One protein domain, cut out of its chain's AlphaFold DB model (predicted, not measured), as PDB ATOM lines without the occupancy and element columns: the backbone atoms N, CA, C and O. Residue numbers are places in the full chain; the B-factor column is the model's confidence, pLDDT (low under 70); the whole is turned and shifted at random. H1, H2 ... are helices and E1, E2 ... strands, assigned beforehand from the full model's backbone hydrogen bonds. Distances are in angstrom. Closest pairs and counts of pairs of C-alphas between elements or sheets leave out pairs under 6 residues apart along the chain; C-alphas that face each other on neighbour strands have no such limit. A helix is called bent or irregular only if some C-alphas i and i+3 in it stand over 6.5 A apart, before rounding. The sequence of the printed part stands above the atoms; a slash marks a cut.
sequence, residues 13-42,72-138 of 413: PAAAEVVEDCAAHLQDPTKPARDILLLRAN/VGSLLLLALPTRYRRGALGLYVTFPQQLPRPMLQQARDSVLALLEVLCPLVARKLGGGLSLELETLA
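What this domain is: This is residues 13 to 42 and 72 to 138 of the 413 residues of an uncharacterized protein of Gonium pectorale (UniProt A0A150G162). A narrow three-stranded sheet is covered on one face by one long, kinked helix, H3, which crosses its strands slantwise. H4 makes a corner beyond the last residues of H3, H1 only grazes the sheet, and H2 is not on it. The printed part has 97 residues, with four named helices and three named strands that follow along the chain as E1, H1, H2, E2, E3, H3, H4; the sheet, in the order E1, E2, E3, is antiparallel, and the class is mixed, helices and strands. It is only just loose, close to compact, with a radius of gyration of the C-alphas of 15.2 A and spans of 41 by 27 by 22 A.

Where its parts are: E1 is residues 15 to 19, beginning at C-alpha (28.860, 332.388, 55.504). H1 is residues 22 to 27 and H2 34 to 42. E2, residues 74 to 81, measures 23.4 A and E3, residues 88 to 95, 22.6 A. H3, residues 101 to 126, measures 33.8 A. H4, residues 131 to 138, ends at C-alpha (13.471, 343.162, 45.979).

How they stand to each other: E1 and E2 are antiparallel, with N 17 and O 77 at 2.9 A, within hydrogen-bond range. E2 and E3 form a hairpin, with N 91 and O 78 at 2.8 A. H3 is on the sheet with H3 over E1, E2 and E3 at a height over the sheet of 8.0 A, slantwise at 40 degrees to E3 on the local plane; the closest C-alphas of E2 and H3, Leu 76 and Arg 108, are 7.0 A apart. H3 has a kink of 41 degrees near residue 118 and is only just irregular, C-alphas 117 and 120 being 6.6 A apart. H3 and H4 are close but not clearly touching, the closest C-alphas, Leu 126 and Leu 134, 7.2 A apart. So are H1 and H2, at Leu 26 and Arg 34, C-alphas 6.1 A apart. Every O i to N i+4 pair is within hydrogen-bond range in H1 and H4, 4 of 5 in H2 and 20 of 22 in H3.

The domain as a whole: The farthest C-alphas, Pro 100 and Leu 132, are 42.4 A apart. Residues 43 to 71 are not printed, a gap of 13.6 A between C-alphas 42 and 72. No link printed whole is long. Mean pLDDT of the printed part is 75.2; 27 residues are under 70, among them 31 to 42.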
ATOM      1  N   PRO A  13      29.709 327.613  50.305       53.41
ATOM      2  CA  PRO A  13      29.794 327.469  51.752       53.41
ATOM      3  C   PRO A  13      28.968 328.558  52.437       53.41
ATOM      4  O   PRO A  13      29.039 329.731  52.057       53.41
ATOM      5  N   ALA A  14      28.166 328.154  53.422       60.12
ATOM      6  CA  ALA A  14      27.417 329.077  54.263       60.12
ATOM      7  C   ALA A  14      28.390 330.071  54.915       60.12
ATOM      8  O   ALA A  14      29.417 329.674  55.474       60.12
ATOM      9  N   ALA A  15      28.074 331.364  54.836       69.88
ATOM     10  CA  ALA A  15      28.860 332.388  55.504       69.88
ATOM     11  C   ALA A  15      28.416 332.436  56.969       69.88
ATOM     12  O   ALA A  15      27.245 332.675  57.260       69.88
ATOM     13  N   ALA A  16      29.336 332.167  57.890       68.44
ATOM     14  CA  ALA A  16      29.066 332.207  59.318       68.44
ATOM     15  C   ALA A  16      30.143 333.028  60.020       68.44
ATOM     16  O   ALA A  16      31.337 332.780  59.844       68.44
ATOM     17  N   GLU A  17      29.703 333.979  60.831       76.25
ATOM     18  CA  GLU A  17      30.554 334.821  61.653       76.25
ATOM     19  C   GLU A  17      30.235 334.569  63.130       76.25
ATOM     20  O   GLU A  17      29.078 334.568  63.558       76.25
ATOM     21  N   VAL A  18      31.287 334.314  63.908       75.94
ATOM     22  CA  VAL A  18      31.202 334.053  65.346       75.94
ATOM     23  C   VAL A  18      31.790 335.250  66.079       75.94
ATOM     24  O   VAL A  18      32.967 335.563  65.901       75.94
ATOM     25  N   VAL A  19      30.980 335.898  66.915       77.44
ATOM     26  CA  VAL A  19      31.382 337.058  67.713       77.44
ATOM     27  C   VAL A  19      31.316 336.689  69.193       77.44
ATOM     28  O   VAL A  19      30.245 336.622  69.794       77.44
ATOM     29  N   GLU A  20      32.483 336.431  69.781       74.06
ATOM     30  CA  GLU A  20      32.610 336.014  71.185       74.06
ATOM     31  C   GLU A  20      32.306 337.147  72.159       74.06
ATOM     32  O   GLU A  20      31.578 336.935  73.122       74.06
ATOM     33  N   ASP A  21      32.838 338.338  71.888       76.56
ATOM     34  CA  ASP A  21      32.644 339.538  72.695       76.56
ATOM     35  C   ASP A  21      32.037 340.640  71.826       76.56
ATOM     36  O   ASP A  21      32.709 341.263  70.997       76.56
ATOM     37  N   CYS A  22      30.740 340.875  72.010       68.56
ATOM     38  CA  CYS A  22      30.026 341.898  71.254       68.56
ATOM     39  C   CYS A  22      30.512 343.311  71.600       68.56
ATOM     40  O   CYS A  22      30.499 344.185  70.734       68.56
ATOM     41  N   ALA A  23      30.939 343.554  72.842       68.50
ATOM     42  CA  ALA A  23      31.388 344.871  73.274       68.50
ATOM     43  C   ALA A  23      32.735 345.221  72.630       68.50
ATOM     44  O   ALA A  23      32.867 346.302  72.054       68.50
ATOM     45  N   ALA A  24      33.691 344.289  72.648       73.56
ATOM     46  CA  ALA A  24      34.973 344.463  71.970       73.56
ATOM     47  C   ALA A  24      34.795 344.590  70.448       73.56
ATOM     48  O   ALA A  24      35.408 345.449  69.814       73.56
ATOM     49  N   HIS A  25      33.904 343.787  69.859       70.12
ATOM     50  CA  HIS A  25      33.640 343.827  68.421       70.12
ATOM     51  C   HIS A  25      33.007 345.154  67.963       70.12
ATOM     52  O   HIS A  25      33.342 345.650  66.893       70.12
ATOM     53  N   LEU A  26      32.132 345.765  68.771       66.50
ATOM     54  CA  LEU A  26      31.542 347.083  68.489       66.50
ATOM     55  C   LEU A  26      32.552 348.232  68.565       66.50
ATOM     56  O   LEU A  26      32.430 349.239  67.854       66.50
ATOM     57  N   GLN A  27      33.519 348.099  69.470       67.81
ATOM     58  CA  GLN A  27      34.555 349.101  69.683       67.81
ATOM     59  C   GLN A  27      35.617 349.077  68.582       67.81
ATOM     60  O   GLN A  27      36.255 350.105  68.370       67.81
ATOM     61  N   ASP A  28      35.750 347.973  67.843       67.00
ATOM     62  CA  ASP A  28      36.681 347.837  66.725       67.00
ATOM     63  C   ASP A  28      36.288 348.770  65.556       67.00
ATOM     64  O   ASP A  28      35.281 348.537  64.879       67.00
ATOM     65  N   PRO A  29      37.052 349.849  65.294       60.72
ATOM     66  CA  PRO A  29      36.731 350.802  64.233       60.72
ATOM     67  C   PRO A  29      36.982 350.228  62.835       60.72
ATOM     68  O   PRO A  29      36.559 350.824  61.848       60.72
ATOM     69  N   THR A  30      37.681 349.093  62.736       70.00
ATOM     70  CA  THR A  30      38.024 348.462  61.459       70.00
ATOM     71  C   THR A  30      36.927 347.533  60.943       70.00
ATOM     72  O   THR A  30      36.985 347.104  59.789       70.00
ATOM     73  N   LYS A  31      35.901 347.244  61.759       61.19
ATOM     74  CA  LYS A  31      34.826 346.314  61.402       61.19
ATOM     75  C   LYS A  31      33.530 347.041  61.025       61.19
ATOM     76  O   LYS A  31      32.957 347.751  61.851       61.19
ATOM     77  N   PRO A  32      32.996 346.811  59.811       50.91
ATOM     78  CA  PRO A  32      31.742 347.413  59.350       50.91
ATOM     79  C   PRO A  32      30.485 346.814  60.012       50.91
ATOM     80  O   PRO A  32      29.378 347.273  59.755       50.91
ATOM     81  N   ALA A  33      30.623 345.822  60.900       53.38
ATOM     82  CA  ALA A  33      29.507 345.147  61.574       53.38
ATOM     83  C   ALA A  33      28.709 346.038  62.552       53.38
ATOM     84  O   ALA A  33      27.729 345.583  63.150       53.38
ATOM     85  N   ARG A  34      29.091 347.315  62.706       51.31
ATOM     86  CA  ARG A  34      28.337 348.304  63.488       51.31
ATOM     87  C   ARG A  34      26.884 348.393  63.035       51.31
ATOM     88  O   ARG A  34      26.017 348.428  63.899       51.31
ATOM     89  N   ASP A  35      26.607 348.335  61.734       49.19
ATOM     90  CA  ASP A  35      25.244 348.499  61.204       49.19
ATOM     91  C   ASP A  35      24.310 347.363  61.647       49.19
ATOM     92  O   ASP A  35      23.191 347.602  62.101       49.19
ATOM     93  N   ILE A  36      24.806 346.125  61.624       51.62
ATOM     94  CA  ILE A  36      24.057 344.912  61.982       51.62
ATOM     95  C   ILE A  36      23.740 344.863  63.485       51.62
ATOM     96  O   ILE A  36      22.664 344.426  63.897       51.62
ATOM     97  N   LEU A  37      24.656 345.344  64.325       47.78
ATOM     98  CA  LEU A  37      24.446 345.436  65.770       47.78
ATOM     99  C   LEU A  37      23.624 346.680  66.167       47.78
ATOM    100  O   LEU A  37      22.869 346.627  67.143       47.78
ATOM    101  N   LEU A  38      23.700 347.770  65.392       45.09
ATOM    102  CA  LEU A  38      22.877 348.978  65.552       45.09
ATOM    103  C   LEU A  38      21.383 348.686  65.345       45.09
ATOM    104  O   LEU A  38      20.550 349.212  66.086       45.09
ATOM    105  N   LEU A  39      21.040 347.776  64.428       46.47
ATOM    106  CA  LEU A  39      19.669 347.280  64.246       46.47
ATOM    107  C   LEU A  39      19.069 346.691  65.537       46.47
ATOM    108  O   LEU A  39      17.887 346.888  65.821       46.47
ATOM    109  N   ARG A  40      19.882 346.051  66.388       47.59
ATOM    110  CA  ARG A  40      19.432 345.499  67.679       47.59
ATOM    111  C   ARG A  40      19.393 346.503  68.827       47.59
ATOM    112  O   ARG A  40      18.540 346.376  69.712       47.59
ATOM    113  N   ALA A  41      20.276 347.501  68.815       41.34
ATOM    114  CA  ALA A  41      20.229 348.594  69.787       41.34
ATOM    115  C   ALA A  41      18.897 349.365  69.704       41.34
ATOM    116  O   ALA A  41      18.401 349.848  70.718       41.34
ATOM    117  N   ASN A  42      18.281 349.411  68.518       36.34
ATOM    118  CA  ASN A  42      16.976 350.038  68.317       36.34
ATOM    119  C   ASN A  42      15.795 349.124  68.683       36.34
ATOM    120  O   ASN A  42      14.842 349.608  69.287       36.34
ATOM    121  N   VAL A  72      24.427 342.005  75.094       62.81
ATOM    122  CA  VAL A  72      24.644 340.678  74.534       62.81
ATOM    123  C   VAL A  72      26.107 340.324  74.797       62.81
ATOM    124  O   VAL A  72      26.986 341.091  74.409       62.81
ATOM    125  N   GLY A  73      26.366 339.212  75.483       76.25
ATOM    126  CA  GLY A  73      27.730 338.743  75.717       76.25
ATOM    127  C   GLY A  73      28.348 338.236  74.419       76.25
ATOM    128  O   GLY A  73      29.401 338.713  74.008       76.25
ATOM    129  N   SER A  74      27.627 337.360  73.711       79.81
ATOM    130  CA  SER A  74      28.076 336.767  72.446       79.81
ATOM    131  C   SER A  74      26.979 336.748  71.384       79.81
ATOM    132  O   SER A  74      25.795 336.585  71.687       79.81
ATOM    133  N   LEU A  75      27.375 336.875  70.121       82.56
ATOM    134  CA  LEU A  75      26.489 336.888  68.962       82.56
ATOM    135  C   LEU A  75      26.991 335.887  67.924       82.56
ATOM    136  O   LEU A  75      28.181 335.786  67.635       82.56
ATOM    137  N   LEU A  76      26.047 335.175  67.325       82.62
ATOM    138  CA  LEU A  76      26.287 334.293  66.203       82.62
ATOM    139  C   LEU A  76      25.448 334.754  65.009       82.62
ATOM    140  O   LEU A  76      24.226 334.899  65.112       82.62
ATOM    141  N   LEU A  77      26.130 334.980  63.891       82.25
ATOM    142  CA  LEU A  77      25.573 335.446  62.629       82.25
ATOM    143  C   LEU A  77      25.736 334.344  61.591       82.25
ATOM    144  O   LEU A  77      26.862 333.965  61.264       82.25
ATOM    145  N   LEU A  78      24.633 333.823  61.061       83.44
ATOM    146  CA  LEU A  78      24.686 332.830  59.990       83.44
ATOM    147  C   LEU A  78      23.878 333.307  58.798       83.44
ATOM    148  O   LEU A  78      22.734 333.713  58.953       83.44
ATOM    149  N   ALA A  79      24.457 333.211  57.608       80.88
ATOM    150  CA  ALA A  79      23.779 333.480  56.355       80.88
ATOM    151  C   ALA A  79      23.858 332.238  55.464       80.88
ATOM    152  O   ALA A  79      24.939 331.857  55.000       80.88
ATOM    153  N   LEU A  80      22.709 331.608  55.210       80.62
ATOM    154  CA  LEU A  80      22.609 330.547  54.213       80.62
ATOM    155  C   LEU A  80      22.107 331.130  52.894       80.62
ATOM    156  O   LEU A  80      21.041 331.747  52.870       80.62
ATOM    157  N   PRO A  81      22.824 330.923  51.779       75.25
ATOM    158  CA  PRO A  81      22.313 331.312  50.476       75.25
ATOM    159  C   PRO A  81      21.020 330.542  50.196       75.25
ATOM    160  O   PRO A  81      20.984 329.310  50.264       75.25
ATOM    161  N   THR A  82      19.945 331.254  49.870       73.31
ATOM    162  CA  THR A  82      18.725 330.585  49.427       73.31
ATOM    163  C   THR A  82      18.953 330.070  48.010       73.31
ATOM    164  O   THR A  82      19.538 330.763  47.181       73.31
ATOM    165  N   ARG A  83      18.483 328.857  47.691       70.50
ATOM    166  CA  ARG A  83      18.613 328.299  46.327       70.50
ATOM    167  C   ARG A  83      17.893 329.134  45.259       70.50
ATOM    168  O   ARG A  83      18.206 329.029  44.076       70.50
ATOM    169  N   TYR A  84      16.953 329.975  45.677       65.19
ATOM    170  CA  TYR A  84      16.355 331.008  44.845       65.19
ATOM    171  C   TYR A  84      17.391 332.116  44.694       65.19
ATOM    172  O   TYR A  84      17.787 332.719  45.686       65.19
ATOM    173  N   ARG A  85      17.861 332.338  43.461       61.16
ATOM    174  CA  ARG A  85      19.048 333.130  43.071       61.16
ATOM    175  C   ARG A  85      19.100 334.600  43.548       61.16
ATOM    176  O   ARG A  85      19.954 335.348  43.083       61.16
ATOM    177  N   ARG A  86      18.206 335.041  44.432       64.06
ATOM    178  CA  ARG A  86      18.063 336.423  44.904       64.06
ATOM    179  C   ARG A  86      17.854 336.503  46.419       64.06
ATOM    180  O   ARG A  86      16.903 337.125  46.876       64.06
ATOM    181  N   GLY A  87      18.722 335.876  47.210       69.81
ATOM    182  CA  GLY A  87      18.658 336.065  48.659       69.81
ATOM    183  C   GLY A  87      19.594 335.189  49.479       69.81
ATOM    184  O   GLY A  87      20.118 334.172  49.020       69.81
ATOM    185  N   ALA A  88      19.782 335.602  50.728       78.88
ATOM    186  CA  ALA A  88      20.353 334.781  51.779       78.88
ATOM    187  C   ALA A  88      19.415 334.824  52.987       78.88
ATOM    188  O   ALA A  88      18.908 335.883  53.354       78.88
ATOM    189  N   LEU A  89      19.187 333.667  53.598       79.88
ATOM    190  CA  LEU A  89      18.508 333.553  54.873       79.88
ATOM    191  C   LEU A  89      19.523 333.857  55.973       79.88
ATOM    192  O   LEU A  89      20.447 333.074  56.197       79.88
ATOM    193  N   GLY A  90      19.356 335.003  56.628       81.50
ATOM    194  CA  GLY A  90      20.150 335.400  57.785       81.50
ATOM    195  C   GLY A  90      19.491 334.964  59.091       81.50
ATOM    196  O   GLY A  90      18.305 335.217  59.293       81.50
ATOM    197  N   LEU A  91      20.257 334.355  59.993       82.25
ATOM    198  CA  LEU A  91      19.849 334.065  61.362       82.25
ATOM    199  C   LEU A  91      20.809 334.719  62.353       82.25
ATOM    200  O   LEU A  91      22.031 334.620  62.234       82.25
ATOM    201  N   TYR A  92      20.210 335.355  63.355       83.38
ATOM    202  CA  TYR A  92      20.889 336.106  64.399       83.38
ATOM    203  C   TYR A  92      20.586 335.455  65.746       83.38
ATOM    204  O   TYR A  92      19.457 335.538  66.233       83.38
ATOM    205  N   VAL A  93      21.585 334.825  66.367       84.31
ATOM    206  CA  VAL A  93      21.436 334.183  67.681       84.31
ATOM    207  C   VAL A  93      22.258 334.942  68.708       84.31
ATOM    208  O   VAL A  93      23.468 335.094  68.562       84.31
ATOM    209  N   THR A  94      21.599 335.427  69.758       84.62
ATOM    210  CA  THR A  94      22.248 336.213  70.814       84.62
ATOM    211  C   THR A  94      22.246 335.505  72.140       84.62
ATOM    212  O   THR A  94      21.197 335.057  72.601       84.62
ATOM    213  N   PHE A  95      23.402 335.520  72.786       81.38
ATOM    214  CA  PHE A  95      23.613 334.945  74.098       81.38
ATOM    215  C   PHE A  95      23.783 336.071  75.121       81.38
ATOM    216  O   PHE A  95      24.620 336.957  74.930       81.38
ATOM    217  N   PRO A  96      22.996 336.075  76.212       80.38
ATOM    218  CA  PRO A  96      23.102 337.108  77.242       80.38
ATOM    219  C   PRO A  96      24.423 337.021  78.016       80.38
ATOM    220  O   PRO A  96      24.877 338.013  78.569       80.38
ATOM    221  N   GLN A  97      25.041 335.840  78.049       82.31
ATOM    222  CA  GLN A  97      26.339 335.594  78.670       82.31
ATOM    223  C   GLN A  97      27.418 335.474  77.594       82.31
ATOM    224  O   GLN A  97      27.134 335.019  76.484       82.31
ATOM    225  N   GLN A  98      28.646 335.861  77.937       85.38
ATOM    226  CA  GLN A  98      29.806 335.635  77.085       85.38
ATOM    227  C   GLN A  98      30.113 334.136  77.064       85.38
ATOM    228  O   GLN A  98      30.429 333.538  78.096       85.38
ATOM    229  N   LEU A  99      29.957 333.514  75.900       83.06
ATOM    230  CA  LEU A  99      30.236 332.101  75.704       83.06
ATOM    231  C   LEU A  99      31.674 331.909  75.207       83.06
ATOM    232  O   LEU A  99      32.114 332.638  74.317       83.06
ATOM    233  N   PRO A 100      32.399 330.897  75.711       85.81
ATOM    234  CA  PRO A 100      33.689 330.516  75.153       85.81
ATOM    235  C   PRO A 100      33.574 330.108  73.679       85.81
ATOM    236  O   PRO A 100      32.601 329.459  73.277       85.81
ATOM    237  N   ARG A 101      34.626 330.375  72.897       82.50
ATOM    238  CA  ARG A 101      34.753 329.957  71.490       82.50
ATOM    239  C   ARG A 101      34.286 328.528  71.177       82.50
ATOM    240  O   ARG A 101      33.509 328.386  70.233       82.50
ATOM    241  N   PRO A 102      34.696 327.472  71.914       88.50
ATOM    242  CA  PRO A 102      34.267 326.108  71.593       88.50
ATOM    243  C   PRO A 102      32.750 325.919  71.731       88.50
ATOM    244  O   PRO A 102      32.139 325.234  70.915       88.50
ATOM    245  N   MET A 103      32.116 326.581  72.705       86.69
ATOM    246  CA  MET A 103      30.659 326.528  72.860       86.69
ATOM    247  C   MET A 103      29.946 327.265  71.726       86.69
ATOM    248  O   MET A 103      28.918 326.799  71.242       86.69
ATOM    249  N   LEU A 104      30.491 328.396  71.274       87.25
ATOM    250  CA  LEU A 104      29.936 329.129  70.136       87.25
ATOM    251  C   LEU A 104      30.101 328.373  68.818       87.25
ATOM    252  O   LEU A 104      29.216 328.448  67.971       87.25
ATOM    253  N   GLN A 105      31.189 327.621  68.649       88.12
ATOM    254  CA  GLN A 105      31.368 326.719  67.509       88.12
ATOM    255  C   GLN A 105      30.334 325.591  67.527       88.12
ATOM    256  O   GLN A 105      29.649 325.381  66.535       88.12
ATOM    257  N   GLN A 106      30.123 324.945  68.674       90.50
ATOM    258  CA  GLN A 106      29.088 323.916  68.795       90.50
ATOM    259  C   GLN A 106      27.677 324.479  68.555       90.50
ATOM    260  O   GLN A 106      26.855 323.856  67.875       90.50
ATOM    261  N   ALA A 107      27.388 325.671  69.085       87.69
ATOM    262  CA  ALA A 107      26.132 326.367  68.827       87.69
ATOM    263  C   ALA A 107      25.983 326.697  67.338       87.69
ATOM    264  O   ALA A 107      24.914 326.483  66.775       87.69
ATOM    265  N   ARG A 108      27.056 327.147  66.677       90.19
ATOM    266  CA  ARG A 108      27.091 327.370  65.228       90.19
ATOM    267  C   ARG A 108      26.727 326.118  64.454       90.19
ATOM    268  O   ARG A 108      25.847 326.202  63.605       90.19
ATOM    269  N   ASP A 109      27.356 324.989  64.742       88.81
ATOM    270  CA  ASP A 109      27.112 323.749  64.002       88.81
ATOM    271  C   ASP A 109      25.675 323.254  64.212       88.81
ATOM    272  O   ASP A 109      24.989 322.886  63.258       88.81
ATOM    273  N   SER A 110      25.170 323.358  65.445       90.06
ATOM    274  CA  SER A 110      23.779 323.020  65.780       90.06
ATOM    275  C   SER A 110      22.778 323.919  65.043       90.06
ATOM    276  O   SER A 110      21.757 323.457  64.536       90.06
ATOM    277  N   VAL A 111      23.073 325.216  64.959       87.06
ATOM    278  CA  VAL A 111      22.220 326.196  64.285       87.06
ATOM    279  C   VAL A 111      22.302 326.064  62.762       87.06
ATOM    280  O   VAL A 111      21.290 326.245  62.088       87.06
ATOM    281  N   LEU A 112      23.462 325.711  62.202       86.00
ATOM    282  CA  LEU A 112      23.589 325.376  60.782       86.00
ATOM    283  C   LEU A 112      22.737 324.159  60.428       86.00
ATOM    284  O   LEU A 112      21.961 324.237  59.480       86.00
ATOM    285  N   ALA A 113      22.800 323.091  61.229       87.00
ATOM    286  CA  ALA A 113      21.956 321.912  61.034       87.00
ATOM    287  C   ALA A 113      20.458 322.270  61.073       87.00
ATOM    288  O   ALA A 113      19.676 321.805  60.246       87.00
ATOM    289  N   LEU A 114      20.054 323.165  61.982       85.88
ATOM    290  CA  LEU A 114      18.687 323.686  62.014       85.88
ATOM    291  C   LEU A 114      18.341 324.488  60.749       85.88
ATOM    292  O   LEU A 114      17.269 324.306  60.171       85.88
ATOM    293  N   LEU A 115      19.230 325.374  60.303       84.81
ATOM    294  CA  LEU A 115      19.006 326.187  59.109       84.81
ATOM    295  C   LEU A 115      18.898 325.341  57.842       84.81
ATOM    296  O   LEU A 115      18.105 325.682  56.969       84.81
ATOM    297  N   GLU A 116      19.626 324.232  57.747       85.94
ATOM    298  CA  GLU A 116      19.499 323.284  56.637       85.94
ATOM    299  C   GLU A 116      18.099 322.659  56.568       85.94
ATOM    300  O   GLU A 116      17.537 322.533  55.479       85.94
ATOM    301  N   VAL A 117      17.496 322.352  57.722       86.50
ATOM    302  CA  VAL A 117      16.119 321.834  57.814       86.50
ATOM    303  C   VAL A 117      15.079 322.929  57.549       86.50
ATOM    304  O   VAL A 117      14.067 322.681  56.891       86.50
ATOM    305  N   LEU A 118      15.320 324.157  58.019       83.44
ATOM    306  CA  LEU A 118      14.402 325.286  57.827       83.44
ATOM    307  C   LEU A 118      14.436 325.851  56.403       83.44
ATOM    308  O   LEU A 118      13.399 326.286  55.902       83.44
ATOM    309  N   CYS A 119      15.587 325.827  55.727       83.81
ATOM    310  CA  CYS A 119      15.758 326.356  54.372       83.81
ATOM    311  C   CYS A 119      14.672 325.903  53.381       83.81
ATOM    312  O   CYS A 119      14.092 326.778  52.739       83.81
ATOM    313  N   PRO A 120      14.338 324.603  53.231       83.56
ATOM    314  CA  PRO A 120      13.273 324.171  52.323       83.56
ATOM    315  C   PRO A 120      11.876 324.654  52.743       83.56
ATOM    316  O   PRO A 120      11.031 324.893  51.881       83.56
ATOM    317  N   LEU A 121      11.614 324.822  54.042       84.94
ATOM    318  CA  LEU A 121      10.330 325.331  54.537       84.94
ATOM    319  C   LEU A 121      10.178 326.822  54.237       84.94
ATOM    320  O   LEU A 121       9.148 327.247  53.714       84.94
ATOM    321  N   VAL A 122      11.231 327.594  54.504       83.62
ATOM    322  CA  VAL A 122      11.300 329.019  54.176       83.62
ATOM    323  C   VAL A 122      11.198 329.206  52.665       83.62
ATOM    324  O   VAL A 122      10.361 329.969  52.205       83.62
ATOM    325  N   ALA A 123      11.946 328.430  51.881       82.62
ATOM    326  CA  ALA A 123      11.843 328.382  50.424       82.62
ATOM    327  C   ALA A 123      10.403 328.177  49.930       82.62
ATOM    328  O   ALA A 123       9.941 328.914  49.063       82.62
ATOM    329  N   ARG A 124       9.674 327.204  50.492       84.12
ATOM    330  CA  ARG A 124       8.270 326.945  50.130       84.12
ATOM    331  C   ARG A 124       7.346 328.103  50.497       84.12
ATOM    332  O   ARG A 124       6.424 328.396  49.745       84.12
ATOM    333  N   LYS A 125       7.576 328.759  51.638       83.81
ATOM    334  CA  LYS A 125       6.779 329.916  52.070       83.81
ATOM    335  C   LYS A 125       7.059 331.156  51.221       83.81
ATOM    336  O   LYS A 125       6.111 331.803  50.788       83.81
ATOM    337  N   LEU A 126       8.330 331.422  50.923       80.75
ATOM    338  CA  LEU A 126       8.759 332.524  50.061       80.75
ATOM    339  C   LEU A 126       8.359 332.310  48.599       80.75
ATOM    340  O   LEU A 126       8.036 333.270  47.919       80.75
ATOM    341  N   GLY A 127       8.341 331.066  48.116       80.69
ATOM    342  CA  GLY A 127       7.840 330.732  46.779       80.69
ATOM    343  C   GLY A 127       6.310 330.663  46.677       80.69
ATOM    344  O   GLY A 127       5.789 330.536  45.577       80.69
ATOM    345  N   GLY A 128       5.600 330.704  47.807       85.31
ATOM    346  CA  GLY A 128       4.141 330.654  47.874       85.31
ATOM    347  C   GLY A 128       3.526 332.049  47.972       85.31
ATOM    348  O   GLY A 128       3.857 332.944  47.197       85.31
ATOM    349  N   GLY A 129       2.644 332.243  48.955       80.06
ATOM    350  CA  GLY A 129       1.893 333.493  49.137       80.06
ATOM    351  C   GLY A 129       2.748 334.744  49.374       80.06
ATOM    352  O   GLY A 129       2.288 335.836  49.076       80.06
ATOM    353  N   LEU A 130       3.994 334.595  49.839       77.94
ATOM    354  CA  LEU A 130       4.906 335.720  50.092       77.94
ATOM    355  C   LEU A 130       5.774 336.093  48.878       77.94
ATOM    356  O   LEU A 130       6.581 337.015  48.965       77.94
ATOM    357  N   SER A 131       5.645 335.381  47.755       82.12
ATOM    358  CA  SER A 131       6.491 335.596  46.572       82.12
ATOM    359  C   SER A 131       6.326 336.993  45.977       82.12
ATOM    360  O   SER A 131       7.325 337.650  45.697       82.12
ATOM    361  N   LEU A 132       5.083 337.473  45.860       79.62
ATOM    362  CA  LEU A 132       4.772 338.806  45.339       79.62
ATOM    363  C   LEU A 132       5.305 339.915  46.258       79.62
ATOM    364  O   LEU A 132       5.889 340.889  45.786       79.62
ATOM    365  N   GLU A 133       5.148 339.763  47.574       82.06
ATOM    366  CA  GLU A 133       5.676 340.720  48.556       82.06
ATOM    367  C   GLU A 133       7.203 340.765  48.514       82.06
ATOM    368  O   GLU A 133       7.792 341.844  48.514       82.06
ATOM    369  N   LEU A 134       7.847 339.599  48.416       79.88
ATOM    370  CA  LEU A 134       9.297 339.499  48.315       79.88
ATOM    371  C   LEU A 134       9.823 340.083  46.999       79.88
ATOM    372  O   LEU A 134      10.852 340.753  47.003       79.88
ATOM    373  N   GLU A 135       9.124 339.880  45.882       81.75
ATOM    374  CA  GLU A 135       9.456 340.510  44.602       81.75
ATOM    375  C   GLU A 135       9.293 342.030  44.663       81.75
ATOM    376  O   GLU A 135      10.164 342.763  44.189       81.75
ATOM    377  N   THR A 136       8.236 342.511  45.320       82.25
ATOM    378  CA  THR A 136       8.046 343.942  45.570       82.25
ATOM    379  C   THR A 136       9.234 344.465  46.382       82.25
ATOM    380  O   THR A 136       9.910 345.387  45.933       82.25
ATOM    381  N   LEU A 137       9.565 343.826  47.516       77.06
ATOM    382  CA  LEU A 137      10.688 344.201  48.395       77.06
ATOM    383  C   LEU A 137      12.030 344.215  47.665       77.06
ATOM    384  O   LEU A 137      12.861 345.081  47.927       77.06
ATOM    385  N   ALA A 138      12.244 343.266  46.755       76.44
ATOM    386  CA  ALA A 138      13.471 343.162  45.979       76.44
ATOM    387  C   ALA A 138      13.580 344.207  44.856       76.44
ATOM    388  O   ALA A 138      14.692 344.529  44.440       76.44
TER     389      ALA A 138